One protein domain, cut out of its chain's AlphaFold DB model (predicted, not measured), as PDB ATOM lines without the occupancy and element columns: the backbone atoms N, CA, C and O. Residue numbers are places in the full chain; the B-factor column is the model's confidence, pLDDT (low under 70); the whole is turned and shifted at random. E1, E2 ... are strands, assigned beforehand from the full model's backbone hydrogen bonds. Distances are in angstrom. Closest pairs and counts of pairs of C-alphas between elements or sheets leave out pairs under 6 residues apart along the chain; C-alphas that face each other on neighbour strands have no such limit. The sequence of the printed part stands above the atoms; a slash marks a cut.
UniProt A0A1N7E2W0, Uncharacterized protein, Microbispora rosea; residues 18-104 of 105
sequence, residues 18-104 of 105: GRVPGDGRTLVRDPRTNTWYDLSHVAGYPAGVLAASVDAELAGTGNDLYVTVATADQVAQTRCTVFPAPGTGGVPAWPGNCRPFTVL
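AT A GLANCE: This is residues 18 to 104 of the 105 residues of an uncharacterized protein of Microbispora rosea (UniProt A0A1N7E2W0). With little regular structure, a twisted three-strand sheet, E3 to E5, has the small hairpin E1-E2 over one face, near E3, and long loops beside them. The 87 printed residues hold five named strands and no named helix: all strand, with 29 residues in strands. Sheet order E3 - E4 - E5 is antiparallel; the whole is compact, radius of gyration of the C-alphas 12.6 A, spanning 39 by 24 by 21 A.

IN THESE COORDINATES: E3 is residues 51 to 57, 20.0 A; E4 64 to 70, 19.6 A; E5 75 to 81, 20.5 A, ending at C-alpha 81 (33.952, -44.159, 43.420). E1, 27 to 30, begins at C-alpha 27 (44.057, -35.582, 34.763); E2 is 35 to 38.

HOW THE PARTS SIT: E3, E4 and E5 form a meander, each strand the antiparallel neighbour of the one before; N 53 and O 68 are 2.8 A apart, N 67 and O 78 3.0 A. In hairpin E1-E2, N 28 and O 37 are 2.9 A apart. E2 and E4 are apart.

THE WHOLE: The printed part has no cut. The link E2 to E3 is long. Residues 58 to 62 and 84 to 92 have pLDDT under 70.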
ATOM      1  N   GLY A  18      47.018 -35.821  40.918       92.50
ATOM      2  CA  GLY A  18      46.372 -34.828  40.062       92.50
ATOM      3  C   GLY A  18      47.378 -34.106  39.165       92.50
ATOM      4  O   GLY A  18      48.513 -33.854  39.565       92.50
ATOM      5  N   ARG A  19      46.957 -33.751  37.950       94.12
ATOM      6  CA  ARG A  19      47.705 -32.886  37.032       94.12
ATOM      7  C   ARG A  19      46.748 -31.990  36.253       94.12
ATOM      8  O   ARG A  19      45.752 -32.474  35.724       94.12
ATOM      9  N   VAL A  20      47.111 -30.718  36.109       96.31
ATOM     10  CA  VAL A  20      46.449 -29.764  35.209       96.31
ATOM     11  C   VAL A  20      47.450 -29.372  34.117       96.31
ATOM     12  O   VAL A  20      48.445 -28.714  34.429       96.31
ATOM     13  N   PRO A  21      47.300 -29.844  32.865       91.62
ATOM     14  CA  PRO A  21      48.113 -29.366  31.753       91.62
ATOM     15  C   PRO A  21      47.721 -27.924  31.390       91.62
ATOM     16  O   PRO A  21      46.659 -27.439  31.767       91.62
ATOM     17  N   GLY A  22      48.550 -27.242  30.596       89.50
ATOM     18  CA  GLY A  22      48.280 -25.865  30.152       89.50
ATOM     19  C   GLY A  22      47.045 -25.694  29.251       89.50
ATOM     20  O   GLY A  22      46.738 -24.575  28.861       89.50
ATOM     21  N   ASP A  23      46.352 -26.785  28.915       90.62
ATOM     22  CA  ASP A  23      45.087 -26.797  28.172       90.62
ATOM     23  C   ASP A  23      43.847 -26.734  29.085       90.62
ATOM     24  O   ASP A  23      42.719 -26.769  28.595       90.62
ATOM     25  N   GLY A  24      44.044 -26.631  30.406       91.38
ATOM     26  CA  GLY A  24      42.972 -26.447  31.382       91.38
ATOM     27  C   GLY A  24      42.165 -27.708  31.685       91.38
ATOM     28  O   GLY A  24      41.086 -27.590  32.258       91.38
ATOM     29  N   ARG A  25      42.650 -28.900  31.304       95.44
ATOM     30  CA  ARG A  25      42.045 -30.186  31.692       95.44
ATOM     31  C   ARG A  25      42.521 -30.643  33.067       95.44
ATOM     32  O   ARG A  25      43.551 -30.206  33.569       95.44
ATOM     33  N   THR A  26      41.818 -31.600  33.666       96.62
ATOM     34  CA  THR A  26      42.250 -32.244  34.913       96.62
ATOM     35  C   THR A  26      42.443 -33.726  34.671       96.62
ATOM     36  O   THR A  26      41.501 -34.439  34.334       96.62
ATOM     37  N   LEU A  27      43.677 -34.184  34.864       95.69
ATOM     38  CA  LEU A  27      44.057 -35.582  34.763       95.69
ATOM     39  C   LEU A  27      44.314 -36.149  36.156       95.69
ATOM     40  O   LEU A  27      44.971 -35.510  36.980       95.69
ATOM     41  N   VAL A  28      43.861 -37.377  36.391       93.88
ATOM     42  CA  VAL A  28      44.161 -38.128  37.612       93.88
ATOM     43  C   VAL A  28      44.831 -39.448  37.260       93.88
ATOM     44  O   VAL A  28      44.300 -40.230  36.471       93.88
ATOM     45  N   ARG A  29      46.000 -39.713  37.851       91.00
ATOM     46  CA  ARG A  29      46.699 -40.993  37.716       91.00
ATOM     47  C   ARG A  29      46.211 -41.969  38.765       91.00
ATOM     48  O   ARG A  29      46.333 -41.710  39.962       91.00
ATOM     49  N   ASP A  30      45.725 -43.109  38.298       86.50
ATOM     50  CA  ASP A  30      45.360 -44.228  39.155       86.50
ATOM     51  C   ASP A  30      46.610 -45.073  39.475       86.50
ATOM     52  O   ASP A  30      47.232 -45.610  38.550       86.50
ATOM     53  N   PRO A  31      46.993 -45.231  40.754       81.81
ATOM     54  CA  PRO A  31      48.178 -46.001  41.140       81.81
ATOM     55  C   PRO A  31      48.054 -47.508  40.863       81.81
ATOM     56  O   PRO A  31      49.072 -48.191  40.793       81.81
ATOM     57  N   ARG A  32      46.839 -48.040  40.678       78.75
ATOM     58  CA  ARG A  32      46.592 -49.479  40.471       78.75
ATOM     59  C   ARG A  32      46.843 -49.912  39.035       78.75
ATOM     60  O   ARG A  32      47.326 -51.010  38.792       78.75
ATOM     61  N   THR A  33      46.485 -49.048  38.087       83.44
ATOM     62  CA  THR A  33      46.592 -49.306  36.640       83.44
ATOM     63  C   THR A  33      47.684 -48.482  35.976       83.44
ATOM     64  O   THR A  33      47.984 -48.697  34.806       83.44
ATOM     65  N   ASN A  34      48.266 -47.519  36.696       84.94
ATOM     66  CA  ASN A  34      49.247 -46.579  36.167       84.94
ATOM     67  C   ASN A  34      48.723 -45.778  34.948       84.94
ATOM     68  O   ASN A  34      49.486 -45.349  34.086       84.94
ATOM     69  N   THR A  35      47.405 -45.581  34.873       88.75
ATOM     70  CA  THR A  35      46.724 -44.891  33.767       88.75
ATOM     71  C   THR A  35      46.297 -43.490  34.196       88.75
ATOM     72  O   THR A  35      45.857 -43.291  35.330       88.75
ATOM     73  N   TRP A  36      46.434 -42.517  33.290       92.62
ATOM     74  CA  TRP A  36      45.896 -41.166  33.457       92.62
ATOM     75  C   TRP A  36      44.471 -41.101  32.915       92.62
ATOM     76  O   TRP A  36      44.238 -41.424  31.752       92.62
ATOM     77  N   TYR A  37      43.544 -40.649  33.749       92.81
ATOM     78  CA  TYR A  37      42.138 -40.473  33.406       92.81
ATOM     79  C   TYR A  37      41.796 -38.991  33.318       92.81
ATOM     80  O   TYR A  37      42.175 -38.218  34.196       92.81
ATOM     81  N   ASP A  38      41.086 -38.610  32.259       94.56
ATOM     82  CA  ASP A  38      40.646 -37.238  32.012       94.56
ATOM     83  C   ASP A  38      39.268 -36.991  32.636       94.56
ATOM     84  O   ASP A  38      38.303 -37.694  32.333       94.56
ATOM     85  N   LEU A  39      39.186 -35.994  33.516       95.81
ATOM     86  CA  LEU A  39      37.960 -35.593  34.209       95.81
ATOM     87  C   LEU A  39      37.276 -34.383  33.567       95.81
ATOM     88  O   LEU A  39      36.193 -34.006  34.010       95.81
ATOM     89  N   SER A  40      37.856 -33.785  32.522       95.12
ATOM     90  CA  SER A  40      37.269 -32.617  31.847       95.12
ATOM     91  C   SER A  40      35.947 -32.918  31.128       95.12
ATOM     92  O   SER A  40      35.190 -32.010  30.797       95.12
ATOM     93  N   HIS A  41      35.634 -34.201  30.932       92.75
ATOM     94  CA  HIS A  41      34.369 -34.673  30.367       92.75
ATOM     95  C   HIS A  41      33.266 -34.897  31.410       92.75
ATOM     96  O   HIS A  41      32.127 -35.191  31.044       92.75
ATOM     97  N   VAL A  42      33.580 -34.794  32.704       95.00
ATOM     98  CA  VAL A  42      32.584 -34.938  33.769       95.00
ATOM     99  C   VAL A  42      31.633 -33.742  33.722       95.00
ATOM    100  O   VAL A  42      32.051 -32.596  33.566       95.00
ATOM    101  N   ALA A  43      30.331 -34.000  33.858       96.06
ATOM    102  CA  ALA A  43      29.319 -32.949  33.827       96.06
ATOM    103  C   ALA A  43      29.626 -31.836  34.846       96.06
ATOM    104  O   ALA A  43      30.052 -32.111  35.965       96.06
ATOM    105  N   GLY A  44      29.406 -30.577  34.464       95.38
ATOM    106  CA  GLY A  44      29.680 -29.421  35.324       95.38
ATOM    107  C   GLY A  44      31.160 -29.048  35.456       95.38
ATOM    108  O   GLY A  44      31.468 -28.155  36.242       95.38
ATOM    109  N   TYR A  45      32.074 -29.706  34.726       96.25
ATOM    110  CA  TYR A  45      33.490 -29.343  34.738       96.25
ATOM    111  C   TYR A  45      33.669 -27.855  34.387       96.25
ATOM    112  O   TYR A  45      33.190 -27.414  33.336       96.25
ATOM    113  N   PRO A  46      34.316 -27.062  35.256       94.62
ATOM    114  CA  PRO A  46      34.426 -25.631  35.039       94.62
ATOM    115  C   PRO A  46      35.460 -25.314  33.953       94.62
ATOM    116  O   PRO A  46      36.484 -25.982  33.824       94.62
ATOM    117  N   ALA A  47      35.210 -24.264  33.172       92.12
ATOM    118  CA  ALA A  47      36.170 -23.784  32.184       92.12
ATOM    119  C   ALA A  47      37.351 -23.069  32.862       92.12
ATOM    120  O   ALA A  47      37.177 -22.395  33.875       92.12
ATOM    121  N   GLY A  48      38.544 -23.172  32.269       92.69
ATOM    122  CA  GLY A  48      39.720 -22.424  32.724       92.69
ATOM    123  C   GLY A  48      40.287 -22.907  34.060       92.69
ATOM    124  O   GLY A  48      40.666 -22.089  34.897       92.69
ATOM    125  N   VAL A  49      40.331 -24.224  34.283       96.12
ATOM    126  CA  VAL A  49      40.976 -24.794  35.473       96.12
ATOM    127  C   VAL A  49      42.469 -24.478  35.470       96.12
ATOM    128  O   VAL A  49      43.170 -24.705  34.486       96.12
ATOM    129  N   LEU A  50      42.949 -23.969  36.603       95.38
ATOM    130  CA  LEU A  50      44.338 -23.569  36.833       95.38
ATOM    131  C   LEU A  50      45.059 -24.521  37.789       95.38
ATOM    132  O   LEU A  50      46.271 -24.699  37.699       95.38
ATOM    133  N   ALA A  51      44.320 -25.139  38.710       93.69
ATOM    134  CA  ALA A  51      44.867 -26.056  39.698       93.69
ATOM    135  C   ALA A  51      43.851 -27.138  40.065       93.69
ATOM    136  O   ALA A  51      42.641 -26.946  39.937       93.69
ATOM    137  N   ALA A  52      44.353 -28.273  40.546       94.31
ATOM    138  CA  ALA A  52      43.527 -29.340  41.083       94.31
ATOM    139  C   ALA A  52      44.183 -29.952  42.322       94.31
ATOM    140  O   ALA A  52      45.404 -30.091  42.376       94.31
ATOM    141  N   SER A  53      43.366 -30.356  43.288       91.88
ATOM    142  CA  SER A  53      43.763 -31.228  44.387       91.88
ATOM    143  C   SER A  53      42.998 -32.542  44.301       91.88
ATOM    144  O   SER A  53      41.868 -32.607  43.808       91.88
ATOM    145  N   VAL A  54      43.651 -33.605  44.755       89.81
ATOM    146  CA  VAL A  54      43.096 -34.950  44.772       89.81
ATOM    147  C   VAL A  54      43.235 -35.468  46.187       89.81
ATOM    148  O   VAL A  54      44.351 -35.568  46.697       89.81
ATOM    149  N   ASP A  55      42.109 -35.785  46.808       86.62
ATOM    150  CA  ASP A  55      42.075 -36.413  48.120       86.62
ATOM    151  C   ASP A  55      41.328 -37.737  48.037       86.62
ATOM    152  O   ASP A  55      40.372 -37.895  47.274       86.62
ATOM    153  N   ALA A  56      41.803 -38.707  48.802       77.75
ATOM    154  CA  ALA A  56      41.218 -40.029  48.847       77.75
ATOM    155  C   ALA A  56      40.795 -40.315  50.281       77.75
ATOM    156  O   ALA A  56      41.627 -40.444  51.181       77.75
ATOM    157  N   GLU A  57      39.491 -40.452  50.483       73.88
ATOM    158  CA  GLU A  57      38.963 -40.921  51.753       73.88
ATOM    159  C   GLU A  57      39.088 -42.445  51.746       73.88
ATOM    160  O   GLU A  57      38.259 -43.130  51.162       73.88
ATOM    161  N   LEU A  58      40.172 -42.972  52.322       57.91
ATOM    162  CA  LEU A  58      40.454 -44.417  52.392       57.91
ATOM    163  C   LEU A  58      40.342 -44.986  53.815       57.91
ATOM    164  O   LEU A  58      40.435 -46.197  54.009       57.91
ATOM    165  N   ALA A  59      40.143 -44.133  54.823       47.56
ATOM    166  CA  ALA A  59      40.068 -44.548  56.218       47.56
ATOM    167  C   ALA A  59      38.619 -44.871  56.626       47.56
ATOM    168  O   ALA A  59      37.750 -44.005  56.657       47.56
ATOM    169  N   GLY A  60      38.362 -46.132  56.976       46.06
ATOM    170  CA  GLY A  60      37.182 -46.566  57.735       46.06
ATOM    171  C   GLY A  60      35.906 -46.845  56.932       46.06
ATOM    172  O   GLY A  60      35.291 -47.882  57.164       46.06
ATOM    173  N   THR A  61      35.513 -45.979  55.990       47.25
ATOM    174  CA  THR A  61      34.257 -46.131  55.209       47.25
ATOM    175  C   THR A  61      34.287 -45.558  53.783       47.25
ATOM    176  O   THR A  61      33.339 -45.778  53.028       47.25
ATOM    177  N   GLY A  62      35.327 -44.814  53.403       55.84
ATOM    178  CA  GLY A  62      35.388 -44.108  52.123       55.84
ATOM    179  C   GLY A  62      35.904 -44.988  50.986       55.84
ATOM    180  O   GLY A  62      36.960 -45.609  51.070       55.84
ATOM    181  N   ASN A  63      35.132 -45.041  49.909       75.75
ATOM    182  CA  ASN A  63      35.464 -45.750  48.678       75.75
ATOM    183  C   ASN A  63      35.817 -44.777  47.553       75.75
ATOM    184  O   ASN A  63      35.860 -45.161  46.383       75.75
ATOM    185  N   ASP A  64      35.981 -43.500  47.883       84.69
ATOM    186  CA  ASP A  64      35.834 -42.419  46.931       84.69
ATOM    187  C   ASP A  64      37.065 -41.529  46.862       84.69
ATOM    188  O   ASP A  64      37.798 -41.307  47.826       84.69
ATOM    189  N   LEU A  65      37.242 -41.002  45.662       88.19
ATOM    190  CA  LEU A  65      38.182 -39.967  45.324       88.19
ATOM    191  C   LEU A  65      37.429 -38.643  45.223       88.19
ATOM    192  O   LEU A  65      36.430 -38.546  44.505       88.19
ATOM    193  N   TYR A  66      37.943 -37.622  45.894       91.50
ATOM    194  CA  TYR A  66      37.482 -36.251  45.766       91.50
ATOM    195  C   TYR A  66      38.489 -35.485  44.920       91.50
ATOM    196  O   TYR A  66      39.678 -35.420  45.240       91.50
ATOM    197  N   VAL A  67      38.011 -34.907  43.823       94.06
ATOM    198  CA  VAL A  67      38.833 -34.072  42.948       94.06
ATOM    199  C   VAL A  67      38.276 -32.667  43.000       94.06
ATOM    200  O   VAL A  67      37.157 -32.413  42.555       94.06
ATOM    201  N   THR A  68      39.066 -31.763  43.567       96.38
ATOM    202  CA  THR A  68      38.730 -30.345  43.655       96.38
ATOM    203  C   THR A  68      39.520 -29.608  42.592       96.38
ATOM    204  O   THR A  68      40.730 -29.782  42.490       96.38
ATOM    205  N   VAL A  69      38.852 -28.785  41.796       96.25
ATOM    206  CA  VAL A  69      39.463 -27.948  40.767       96.25
ATOM    207  C   VAL A  69      39.243 -26.484  41.108       96.25
ATOM    208  O   VAL A  69      38.186 -26.105  41.610       96.25
ATOM    209  N   ALA A  70      40.244 -25.662  40.827       96.19
ATOM    210  CA  ALA A  70      40.188 -24.223  41.009       96.19
ATOM    211  C   ALA A  70      40.371 -23.524  39.663       96.19
ATOM    212  O   ALA A  70      41.264 -23.860  38.880       96.19
ATOM    213  N   THR A  71      39.517 -22.540  39.421       94.81
ATOM    214  CA  THR A  71      39.620 -21.566  38.327       94.81
ATOM    215  C   THR A  71      39.990 -20.200  38.916       94.81
ATOM    216  O   THR A  71      40.266 -20.104  40.110       94.81
ATOM    217  N   ALA A  72      39.980 -19.140  38.105       94.56
ATOM    218  CA  ALA A  72      40.177 -17.778  38.607       94.56
ATOM    219  C   ALA A  72      39.092 -17.340  39.613       94.56
ATOM    220  O   ALA A  72      39.410 -16.654  40.580       94.56
ATOM    221  N   ASP A  73      37.842 -17.772  39.409       93.69
ATOM    222  CA  ASP A  73      36.675 -17.197  40.100       93.69
ATOM    223  C   ASP A  73      35.926 -18.191  40.998       93.69
ATOM    224  O   ASP A  73      35.091 -17.798  41.810       93.69
ATOM    225  N   GLN A  74      36.184 -19.490  40.845       95.12
ATOM    226  CA  GLN A  74      35.447 -20.535  41.555       95.12
ATOM    227  C   GLN A  74      36.307 -21.760  41.851       95.12
ATOM    228  O   GLN A  74      37.228 -22.103  41.100       95.12
ATOM    229  N   VAL A  75      35.915 -22.460  42.912       96.56
ATOM    230  CA  VAL A  75      36.386 -23.795  43.264       96.56
ATOM    231  C   VAL A  75      35.215 -24.757  43.103       96.56
ATOM    232  O   VAL A  75      34.126 -24.491  43.604       96.56
ATOM    233  N   ALA A  76      35.421 -25.871  42.408       97.25
ATOM    234  CA  ALA A  76      34.407 -26.903  42.230       97.25
ATOM    235  C   ALA A  76      34.968 -28.274  42.601       97.25
ATOM    236  O   ALA A  76      36.163 -28.522  42.462       97.25
ATOM    237  N   GLN A  77      34.108 -29.186  43.040       96.88
ATOM    238  CA  GLN A  77      34.508 -30.534  43.422       96.88
ATOM    239  C   GLN A  77      33.625 -31.585  42.762       96.88
ATOM    240  O   GLN A  77      32.414 -31.407  42.627       96.88
ATOM    241  N   THR A  78      34.244 -32.700  42.388       95.50
ATOM    242  CA  THR A  78      33.563 -33.954  42.065       95.50
ATOM    243  C   THR A  78      33.972 -35.046  43.052       95.50
ATOM    244  O   THR A  78      35.064 -35.014  43.626       95.50
ATOM    245  N   ARG A  79      33.086 -36.027  43.226       92.62
ATOM    246  CA  ARG A  79      33.316 -37.262  43.978       92.62
ATOM    247  C   ARG A  79      33.142 -38.440  43.039       92.62
ATOM    248  O   ARG A  79      32.144 -38.504  42.314       92.62
ATOM    249  N   CYS A  80      34.065 -39.387  43.100       89.81
ATOM    250  CA  CYS A  80      34.050 -40.546  42.228       89.81
ATOM    251  C   CYS A  80      34.431 -41.813  42.979       89.81
ATOM    252  O   CYS A  80      35.383 -41.821  43.753       89.81
ATOM    253  N   THR A  81      33.720 -42.901  42.713       85.81
ATOM    254  CA  THR A  81      33.952 -44.159  43.420       85.81
ATOM    255  C   THR A  81      35.137 -44.904  42.827       85.81
ATOM    256  O   THR A  81      35.174 -45.232  41.643       85.81
ATOM    257  N   VAL A  82      36.130 -45.188  43.656       80.75
ATOM    258  CA  VAL A  82      37.343 -45.915  43.287       80.75
ATOM    259  C   VAL A  82      37.496 -47.227  44.056       80.75
ATOM    260  O   VAL A  82      38.415 -47.972  43.741       80.75
ATOM    261  N   PHE A  83      36.609 -47.574  44.994       74.06
ATOM    262  CA  PHE A  83      36.636 -48.867  45.690       74.06
ATOM    263  C   PHE A  83      35.228 -49.495  45.868       74.06
ATOM    264  O   PHE A  83      34.259 -48.765  46.052       74.06
ATOM    265  N   PRO A  84      35.072 -50.837  45.808       65.50
ATOM    266  CA  PRO A  84      36.039 -51.803  45.273       65.50
ATOM    267  C   PRO A  84      36.369 -51.484  43.804       65.50
ATOM    268  O   PRO A  84      35.781 -50.572  43.227       65.50
ATOM    269  N   ALA A  85      37.366 -52.163  43.223       64.38
ATOM    270  CA  ALA A  85      37.879 -51.846  41.885       64.38
ATOM    271  C   ALA A  85      36.733 -51.559  40.879       64.38
ATOM    272  O   ALA A  85      35.921 -52.455  40.614       64.38
ATOM    273  N   PRO A  86      36.626 -50.326  40.343       64.25
ATOM    274  CA  PRO A  86      35.522 -49.941  39.471       64.25
ATOM    275  C   PRO A  86      35.455 -50.814  38.219       64.25
ATOM    276  O   PRO A  86      36.484 -51.247  37.707       64.25
ATOM    277  N   GLY A  87      34.247 -51.080  37.719       57.56
ATOM    278  CA  GLY A  87      34.030 -51.999  36.597       57.56
ATOM    279  C   GLY A  87      33.926 -53.476  36.996       57.56
ATOM    280  O   GLY A  87      33.779 -54.327  36.122       57.56
ATOM    281  N   THR A  88      33.952 -53.798  38.296       59.47
ATOM    282  CA  THR A  88      33.687 -55.149  38.822       59.47
ATOM    283  C   THR A  88      32.442 -55.164  39.713       59.47
ATOM    284  O   THR A  88      32.132 -54.175  40.373       59.47
ATOM    285  N   GLY A  89      31.681 -56.266  39.710       55.47
ATOM    286  CA  GLY A  89      30.585 -56.491  40.668       55.47
ATOM    287  C   GLY A  89      29.449 -55.454  40.667       55.47
ATOM    288  O   GLY A  89      28.791 -55.292  41.688       55.47
ATOM    289  N   GLY A  90      29.228 -54.732  39.560       58.84
ATOM    290  CA  GLY A  90      28.202 -53.682  39.465       58.84
ATOM    291  C   GLY A  90      28.664 -52.279  39.880       58.84
ATOM    292  O   GLY A  90      27.854 -51.356  39.861       58.84
ATOM    293  N   VAL A  91      29.949 -52.085  40.207       58.06
ATOM    294  CA  VAL A  91      30.522 -50.750  40.445       58.06
ATOM    295  C   VAL A  91      30.708 -50.033  39.105       58.06
ATOM    296  O   VAL A  91      31.453 -50.540  38.258       58.06
ATOM    297  N   PRO A  92      30.086 -48.860  38.882       64.38
ATOM    298  CA  PRO A  92      30.241 -48.134  37.627       64.38
ATOM    299  C   PRO A  92      31.710 -47.758  37.391       64.38
ATOM    300  O   PRO A  92      32.429 -47.441  38.340       64.38
ATOM    301  N   ALA A  93      32.169 -47.821  36.139       78.31
ATOM    302  CA  ALA A  93      33.577 -47.623  35.804       78.31
ATOM    303  C   ALA A  93      34.036 -46.184  36.096       78.31
ATOM    304  O   ALA A  93      33.436 -45.221  35.622       78.31
ATOM    305  N   TRP A  94      35.122 -46.043  36.853       81.75
ATOM    306  CA  TRP A  94      35.858 -44.786  37.006       81.75
ATOM    307  C   TRP A  94      36.611 -44.466  35.700       81.75
ATOM    308  O   TRP A  94      37.168 -45.387  35.099       81.75
ATOM    309  N   PRO A  95      36.649 -43.197  35.242       83.88
ATOM    310  CA  PRO A  95      36.083 -41.991  35.860       83.88
ATOM    311  C   PRO A  95      34.622 -41.703  35.482       83.88
ATOM    312  O   PRO A  95      34.042 -40.739  35.968       83.88
ATOM    313  N   GLY A  96      33.986 -42.521  34.638       85.44
ATOM    314  CA  GLY A  96      32.597 -42.306  34.197       85.44
ATOM    315  C   GLY A  96      31.545 -42.352  35.317       85.44
ATOM    316  O   GLY A  96      30.395 -41.985  35.102       85.44
ATOM    317  N   ASN A  97      31.934 -42.785  36.513       88.38
ATOM    318  CA  ASN A  97      31.103 -42.845  37.710       88.38
ATOM    319  C   ASN A  97      31.174 -41.592  38.596       88.38
ATOM    320  O   ASN A  97      30.531 -41.549  39.648       88.38
ATOM    321  N   CYS A  98      31.958 -40.594  38.189       92.38
ATOM    322  CA  CYS A  98      32.044 -39.318  38.873       92.38
ATOM    323  C   CYS A  98      30.691 -38.609  38.918       92.38
ATOM    324  O   CYS A  98      29.938 -38.574  37.942       92.38
ATOM    325  N   ARG A  99      30.398 -37.982  40.057       93.94
ATOM    326  CA  ARG A  99      29.286 -37.035  40.170       93.94
ATOM    327  C   ARG A  99      29.589 -35.765  39.365       93.94
ATOM    328  O   ARG A  99      30.761 -35.462  39.138       93.94
ATOM    329  N   PRO A 100      28.571 -34.991  38.958       96.62
ATOM    330  CA  PRO A 100      28.819 -33.681  38.380       96.62
ATOM    331  C   PRO A 100      29.665 -32.809  39.313       96.62
ATOM    332  O   PRO A 100      29.500 -32.859  40.535       96.62
ATOM    333  N   PHE A 101      30.555 -32.007  38.738       96.81
ATOM    334  CA  PHE A 101      31.263 -30.979  39.486       96.81
ATOM    335  C   PHE A 101      30.261 -29.976  40.054       96.81
ATOM    336  O   PHE A 101      29.365 -29.502  39.354       96.81
ATOM    337  N   THR A 102      30.424 -29.663  41.336       97.50
ATOM    338  CA  THR A 102      29.591 -28.695  42.054       97.50
ATOM    339  C   THR A 102      30.485 -27.616  42.644       97.50
ATOM    340  O   THR A 102      31.524 -27.936  43.224       97.50
ATOM    341  N   VAL A 103      30.103 -26.349  42.477       95.62
ATOM    342  CA  VAL A 103      30.819 -25.209  43.065       95.62
ATOM    343  C   VAL A 103      30.756 -25.309  44.587       95.62
ATOM    344  O   VAL A 103      29.684 -25.521  45.152       95.62
ATOM    345  N   LEU A 104      31.909 -25.176  45.235       90.81
ATOM    346  CA  LEU A 104      32.017 -25.102  46.683       90.81
ATOM    347  C   LEU A 104      31.772 -23.647  47.105       90.81
ATOM    348  O   LEU A 104      32.516 -22.758  46.692       90.81
TER     349      LEU A 104